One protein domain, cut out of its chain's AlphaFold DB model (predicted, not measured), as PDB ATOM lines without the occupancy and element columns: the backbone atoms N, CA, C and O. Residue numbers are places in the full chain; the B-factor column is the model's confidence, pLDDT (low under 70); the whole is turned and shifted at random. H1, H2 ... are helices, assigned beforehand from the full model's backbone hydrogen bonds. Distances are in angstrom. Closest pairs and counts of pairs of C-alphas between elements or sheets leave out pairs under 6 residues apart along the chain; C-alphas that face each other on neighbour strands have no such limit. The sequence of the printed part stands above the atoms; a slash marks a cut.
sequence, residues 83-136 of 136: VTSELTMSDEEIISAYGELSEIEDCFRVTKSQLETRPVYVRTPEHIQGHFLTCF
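AT A GLANCE: This is residues 83 to 136 of the 136 residues of the protein "Transposase IS4-like protein" of Propionibacterium sp. DORA_15 (UniProt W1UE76). A short hooked lead, residues 83 to 90, opens into one long helix, H1, which makes most of the length; a looping link, residues 114 to 124, then leads to a short helix, H2, set slantwise beyond the far end of H1. The printed part has 54 residues with two named helices, H1 then H2, and no named strand, and its class is all helix. It is extended, with a radius of gyration of the C-alphas of 16.4 A, and elongated, spanning 43 by 23 by 16 A.

IN THESE COORDINATES: H1, residues 91 to 113, begins at C-alpha 91 (23.786, 87.080, -19.533) and is 34.3 A long from first to last C-alpha. H2, residues 125 to 135, measures 15.5 A and ends at C-alpha 135 (47.859, 101.872, 11.824).

HOW THE PARTS SIT: H1 and H2 are apart, with no C-alpha of the one within 8 A of the other. Residues 99 to 107 of H1 stand free. In H2 every O i to N i+4 pair is within hydrogen-bond range; in H1, 16 of 19 are.

THE WHOLE: The two C-alphas farthest apart, those of Leu 87 and Thr 134, are 43.8 A apart. The printed part has no cut. The link from H1 to H2 is long, with 11 residues. The pLDDT is under 70 at residues 117 to 120 and 135 to 136.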
ATOM      1  N   VAL A  83      32.640  81.061 -18.111       91.38
ATOM      2  CA  VAL A  83      32.102  79.790 -17.619       91.38
ATOM      3  C   VAL A  83      31.626  80.025 -16.192       91.38
ATOM      4  O   VAL A  83      32.414  80.441 -15.348       91.38
ATOM      5  N   THR A  84      30.345  79.783 -15.927       89.75
ATOM      6  CA  THR A  84      29.732  79.995 -14.612       89.75
ATOM      7  C   THR A  84      28.817  78.827 -14.255       89.75
ATOM      8  O   THR A  84      28.288  78.161 -15.148       89.75
ATOM      9  N   SER A  85      28.660  78.559 -12.957       92.69
ATOM     10  CA  SER A  85      27.665  77.624 -12.417       92.69
ATOM     11  C   SER A  85      26.294  78.267 -12.213       92.69
ATOM     12  O   SER A  85      25.342  77.560 -11.897       92.69
ATOM     13  N   GLU A  86      26.189  79.587 -12.367       89.19
ATOM     14  CA  GLU A  86      24.933  80.317 -12.217       89.19
ATOM     15  C   GLU A  86      24.004  80.011 -13.394       89.19
ATOM     16  O   GLU A  86      24.266  80.400 -14.531       89.19
ATOM     17  N   LEU A  87      22.927  79.272 -13.117       88.88
ATOM     18  CA  LEU A  87      21.963  78.815 -14.128       88.88
ATOM     19  C   LEU A  87      20.738  79.728 -14.256       88.88
ATOM     20  O   LEU A  87      19.975  79.593 -15.208       88.88
ATOM     21  N   THR A  88      20.514  80.609 -13.278       92.50
ATOM     22  CA  THR A  88      19.308  81.448 -13.183       92.50
ATOM     23  C   THR A  88      19.555  82.911 -13.522       92.50
ATOM     24  O   THR A  88      18.592  83.651 -13.697       92.50
ATOM     25  N   MET A  89      20.818  83.331 -13.586       91.44
ATOM     26  CA  MET A  89      21.185  84.698 -13.943       91.44
ATOM     27  C   MET A  89      21.094  84.899 -15.453       91.44
ATOM     28  O   MET A  89      21.431  84.007 -16.234       91.44
ATOM     29  N   SER A  90      20.668  86.087 -15.861       92.81
ATOM     30  CA  SER A  90      20.749  86.522 -17.254       92.81
ATOM     31  C   SER A  90      22.199  86.792 -17.676       92.81
ATOM     32  O   SER A  90      23.078  87.045 -16.848       92.81
ATOM     33  N   ASP A  91      22.456  86.785 -18.986       90.44
ATOM     34  CA  ASP A  91      23.786  87.080 -19.533       90.44
ATOM     35  C   ASP A  91      24.295  88.475 -19.118       90.44
ATOM     36  O   ASP A  91      25.485  88.648 -18.854       90.44
ATOM     37  N   GLU A  92      23.401  89.463 -19.019       90.50
ATOM     38  CA  GLU A  92      23.721  90.834 -18.600       90.50
ATOM     39  C   GLU A  92      24.154  90.891 -17.130       90.50
ATOM     40  O   GLU A  92      25.170  91.512 -16.807       90.50
ATOM     41  N   GLU A  93      23.439  90.187 -16.250       91.44
ATOM     42  CA  GLU A  93      23.786  90.080 -14.830       91.44
ATOM     43  C   GLU A  93      25.122  89.353 -14.636       91.44
ATOM     44  O   GLU A  93      25.940  89.777 -13.821       91.44
ATOM     45  N   ILE A  94      25.389  88.303 -15.422       91.69
ATOM     46  CA  ILE A  94      26.669  87.578 -15.392       91.69
ATOM     47  C   ILE A  94      27.826  88.494 -15.820       91.69
ATOM     48  O   ILE A  94      28.875  88.493 -15.174       91.69
ATOM     49  N   ILE A  95      27.660  89.282 -16.891       89.69
ATOM     50  CA  ILE A  95      28.688  90.244 -17.334       89.69
ATOM     51  C   ILE A  95      28.929  91.302 -16.259       89.69
ATOM     52  O   ILE A  95      30.085  91.617 -15.976       89.69
ATOM     53  N   SER A  96      27.857  91.845 -15.674       89.81
ATOM     54  CA  SER A  96      27.948  92.872 -14.635       89.81
ATOM     55  C   SER A  96      28.708  92.352 -13.415       89.81
ATOM     56  O   SER A  96      29.716  92.939 -13.033       89.81
ATOM     57  N   ALA A  97      28.300  91.197 -12.883       87.94
ATOM     58  CA  ALA A  97      28.948  90.567 -11.734       87.94
ATOM     59  C   ALA A  97      30.421  90.218 -12.011       87.94
ATOM     60  O   ALA A  97      31.284  90.394 -11.153       87.94
ATOM     61  N   TYR A  98      30.750  89.766 -13.227       87.81
ATOM     62  CA  TYR A  98      32.144  89.537 -13.618       87.81
ATOM     63  C   TYR A  98      32.959  90.840 -13.666       87.81
ATOM     64  O   TYR A  98      34.145  90.838 -13.337       87.81
ATOM     65  N   GLY A  99      32.344  91.960 -14.054       84.56
ATOM     66  CA  GLY A  99      32.980  93.279 -14.059       84.56
ATOM     67  C   GLY A  99      33.403  93.757 -12.666       84.56
ATOM     68  O   GLY A  99      34.487  94.327 -12.523       84.56
ATOM     69  N   GLU A 100      32.610  93.451 -11.637       87.81
ATOM     70  CA  GLU A 100      32.879  93.822 -10.236       87.81
ATOM     71  C   GLU A 100      34.158  93.176  -9.674       87.81
ATOM     72  O   GLU A 100      34.789  93.719  -8.767       87.81
ATOM     73  N   LEU A 101      34.631  92.062 -10.251       85.38
ATOM     74  CA  LEU A 101      35.909  91.449  -9.861       85.38
ATOM     75  C   LEU A 101      37.088  92.422  -9.998       85.38
ATOM     76  O   LEU A 101      38.014  92.387  -9.184       85.38
ATOM     77  N   SER A 102      37.049  93.317 -10.992       83.62
ATOM     78  CA  SER A 102      38.088  94.338 -11.165       83.62
ATOM     79  C   SER A 102      38.107  95.335 -10.005       83.62
ATOM     80  O   SER A 102      39.176  95.827  -9.647       83.62
ATOM     81  N   GLU A 103      36.955  95.633  -9.401       85.31
ATOM     82  CA  GLU A 103      36.871  96.532  -8.245       85.31
ATOM     83  C   GLU A 103      37.500  95.892  -7.006       85.31
ATOM     84  O   GLU A 103      38.192  96.559  -6.236       85.31
ATOM     85  N   ILE A 104      37.333  94.577  -6.847       84.94
ATOM     86  CA  ILE A 104      37.966  93.809  -5.771       84.94
ATOM     87  C   ILE A 104      39.496  93.836  -5.917       84.94
ATOM     88  O   ILE A 104      40.204  94.087  -4.939       84.94
ATOM     89  N   GLU A 105      40.027  93.618  -7.125       85.50
ATOM     90  CA  GLU A 105      41.471  93.726  -7.387       85.50
ATOM     91  C   GLU A 105      42.010  95.132  -7.093       85.50
ATOM     92  O   GLU A 105      43.076  95.281  -6.483       85.50
ATOM     93  N   ASP A 106      41.262  96.161  -7.483       85.12
ATOM     94  CA  ASP A 106      41.613  97.555  -7.234       85.12
ATOM     95  C   ASP A 106      41.588  97.891  -5.739       85.12
ATOM     96  O   ASP A 106      42.522  98.533  -5.248       85.12
ATOM     97  N   CYS A 107      40.600  97.386  -4.996       84.81
ATOM     98  CA  CYS A 107      40.544  97.476  -3.541       84.81
ATOM     99  C   CYS A 107      41.801  96.857  -2.917       84.81
ATOM    100  O   CYS A 107      42.530  97.535  -2.192       84.81
ATOM    101  N   PHE A 108      42.160  95.623  -3.293       83.06
ATOM    102  CA  PHE A 108      43.393  94.990  -2.812       83.06
ATOM    103  C   PHE A 108      44.652  95.784  -3.162       83.06
ATOM    104  O   PHE A 108      45.590  95.828  -2.361       83.06
ATOM    105  N   ARG A 109      44.708  96.391  -4.352       83.19
ATOM    106  CA  ARG A 109      45.835  97.232  -4.765       83.19
ATOM    107  C   ARG A 109      45.948  98.465  -3.875       83.19
ATOM    108  O   ARG A 109      47.045  98.728  -3.393       83.19
ATOM    109  N   VAL A 110      44.846  99.180  -3.644       83.94
ATOM    110  CA  VAL A 110      44.789 100.376  -2.785       83.94
ATOM    111  C   VAL A 110      45.143 100.031  -1.342       83.94
ATOM    112  O   VAL A 110      46.007 100.678  -0.759       83.94
ATOM    113  N   THR A 111      44.555  98.975  -0.783       80.19
ATOM    114  CA  THR A 111      44.853  98.516   0.578       80.19
ATOM    115  C   THR A 111      46.340  98.198   0.751       80.19
ATOM    116  O   THR A 111      46.962  98.610   1.722       80.19
ATOM    117  N   LYS A 112      46.967  97.542  -0.227       76.12
ATOM    118  CA  LYS A 112      48.400  97.222  -0.147       76.12
ATOM    119  C   LYS A 112      49.313  98.424  -0.376       76.12
ATOM    120  O   LYS A 112      50.402  98.444   0.188       76.12
ATOM    121  N   SER A 113      48.935  99.360  -1.246       78.44
ATOM    122  CA  SER A 113      49.812 100.463  -1.657       78.44
ATOM    123  C   SER A 113      49.646 101.722  -0.814       78.44
ATOM    124  O   SER A 113      50.645 102.345  -0.480       78.44
ATOM    125  N   GLN A 114      48.409 102.100  -0.484       74.31
ATOM    126  CA  GLN A 114      48.101 103.311   0.278       74.31
ATOM    127  C   GLN A 114      48.052 103.032   1.772       74.31
ATOM    128  O   GLN A 114      48.610 103.792   2.552       74.31
ATOM    129  N   LEU A 115      47.419 101.924   2.154       71.38
ATOM    130  CA  LEU A 115      47.355 101.499   3.549       71.38
ATOM    131  C   LEU A 115      48.508 100.556   3.892       71.38
ATOM    132  O   LEU A 115      48.382  99.829   4.853       71.38
ATOM    133  N   GLU A 116      49.573 100.474   3.080       70.06
ATOM    134  CA  GLU A 116      50.787  99.660   3.301       70.06
ATOM    135  C   GLU A 116      50.575  98.311   4.022       70.06
ATOM    136  O   GLU A 116      51.416  97.886   4.823       70.06
ATOM    137  N   THR A 117      49.455  97.617   3.772       66.75
ATOM    138  CA  THR A 117      49.063  96.480   4.608       66.75
ATOM    139  C   THR A 117      50.012  95.325   4.340       66.75
ATOM    140  O   THR A 117      49.869  94.569   3.373       66.75
ATOM    141  N   ARG A 118      51.039  95.206   5.176       62.91
ATOM    142  CA  ARG A 118      51.944  94.062   5.195       62.91
ATOM    143  C   ARG A 118      51.194  92.840   5.725       62.91
ATOM    144  O   ARG A 118      50.149  93.003   6.343       62.91
ATOM    145  N   PRO A 119      51.694  91.612   5.510       63.78
ATOM    146  CA  PRO A 119      51.120  90.434   6.148       63.78
ATOM    147  C   PRO A 119      51.045  90.648   7.665       63.78
ATOM    148  O   PRO A 119      52.072  90.714   8.343       63.78
ATOM    149  N   VAL A 120      49.828  90.800   8.181       66.81
ATOM    150  CA  VAL A 120      49.567  91.011   9.604       66.81
ATOM    151  C   VAL A 120      49.197  89.660  10.196       66.81
ATOM    152  O   VAL A 120      48.241  89.025   9.758       66.81
ATOM    153  N   TYR A 121      49.941  89.195  11.198       77.12
ATOM    154  CA  TYR A 121      49.705  87.894  11.841       77.12
ATOM    155  C   TYR A 121      48.556  87.937  12.865       77.12
ATOM    156  O   TYR A 121      48.620  87.296  13.914       77.12
ATOM    157  N   VAL A 122      47.503  88.703  12.575       81.06
ATOM    158  CA  VAL A 122      46.267  88.743  13.365       81.06
ATOM    159  C   VAL A 122      45.263  87.750  12.786       81.06
ATOM    160  O   VAL A 122      45.212  87.533  11.578       81.06
ATOM    161  N   ARG A 123      44.497  87.092  13.658       81.50
ATOM    162  CA  ARG A 123      43.594  85.993  13.270       81.50
ATOM    163  C   ARG A 123      42.127  86.251  13.594       81.50
ATOM    164  O   ARG A 123      41.271  85.638  12.968       81.50
ATOM    165  N   THR A 124      41.835  87.109  14.571       90.38
ATOM    166  CA  THR A 124      40.460  87.416  14.983       90.38
ATOM    167  C   THR A 124      39.952  88.681  14.284       90.38
ATOM    168  O   THR A 124      40.750  89.599  14.058       90.38
ATOM    169  N   PRO A 125      38.649  88.757  13.946       87.06
ATOM    170  CA  PRO A 125      38.053  89.932  13.308       87.06
ATOM    171  C   PRO A 125      38.326  91.234  14.068       87.06
ATOM    172  O   PRO A 125      38.664  92.246  13.458       87.06
ATOM    173  N   GLU A 126      38.261  91.195  15.398       91.88
ATOM    174  CA  GLU A 126      38.438  92.359  16.268       91.88
ATOM    175  C   GLU A 126      39.870  92.902  16.190       91.88
ATOM    176  O   GLU A 126      40.081  94.110  16.113       91.88
ATOM    177  N   HIS A 127      40.872  92.016  16.153       85.38
ATOM    178  CA  HIS A 127      42.272  92.421  16.017       85.38
ATOM    179  C   HIS A 127      42.601  92.920  14.607       85.38
ATOM    180  O   HIS A 127      43.431  93.815  14.468       85.38
ATOM    181  N   ILE A 128      41.953  92.373  13.572       82.88
ATOM    182  CA  ILE A 128      42.074  92.885  12.201       82.88
ATOM    183  C   ILE A 128      41.538  94.318  12.149       82.88
ATOM    184  O   ILE A 128      42.270  95.223  11.759       82.88
ATOM    185  N   GLN A 129      40.301  94.539  12.604       84.06
ATOM    186  CA  GLN A 129      39.682  95.868  12.616       84.06
ATOM    187  C   GLN A 129      40.485  96.870  13.452       84.06
ATOM    188  O   GLN A 129      40.735  97.980  12.993       84.06
ATOM    189  N   GLY A 130      40.944  96.467  14.642       85.50
ATOM    190  CA  GLY A 130      41.777  97.307  15.501       85.50
ATOM    191  C   GLY A 130      43.097  97.703  14.840       85.50
ATOM    192  O   GLY A 130      43.452  98.875  14.859       85.50
ATOM    193  N   HIS A 131      43.795  96.758  14.201       80.69
ATOM    194  CA  HIS A 131      45.040  97.053  13.491       80.69
ATOM    195  C   HIS A 131      44.825  98.085  12.382       80.69
ATOM    196  O   HIS A 131      45.537  99.086  12.346       80.69
ATOM    197  N   PHE A 132      43.811  97.875  11.538       76.75
ATOM    198  CA  PHE A 132      43.460  98.818  10.479       76.75
ATOM    199  C   PHE A 132      43.104 100.202  11.027       76.75
ATOM    200  O   PHE A 132      43.608 101.177  10.500       76.75
ATOM    201  N   LEU A 133      42.315 100.281  12.105       82.50
ATOM    202  CA  LEU A 133      41.920 101.545  12.735       82.50
ATOM    203  C   LEU A 133      43.101 102.320  13.343       82.50
ATOM    204  O   LEU A 133      43.069 103.545  13.409       82.50
ATOM    205  N   THR A 134      44.103 101.618  13.880       77.56
ATOM    206  CA  THR A 134      45.232 102.262  14.574       77.56
ATOM    207  C   THR A 134      46.408 102.595  13.668       77.56
ATOM    208  O   THR A 134      47.152 103.527  13.967       77.56
ATOM    209  N   CYS A 135      46.641 101.797  12.625       69.75
ATOM    210  CA  CYS A 135      47.859 101.872  11.824       69.75
ATOM    211  C   CYS A 135      47.680 102.639  10.510       69.75
ATOM    212  O   CYS A 135      48.696 103.039   9.941       69.75
ATOM    213  N   PHE A 136      46.440 102.854  10.057       69.06
ATOM    214  CA  PHE A 136      46.102 103.537   8.808       69.06
ATOM    215  C   PHE A 136      44.914 104.480   9.005       69.06
ATOM    216  O   PHE A 136      44.910 105.540   8.342       69.06
TER     217      PHE A 136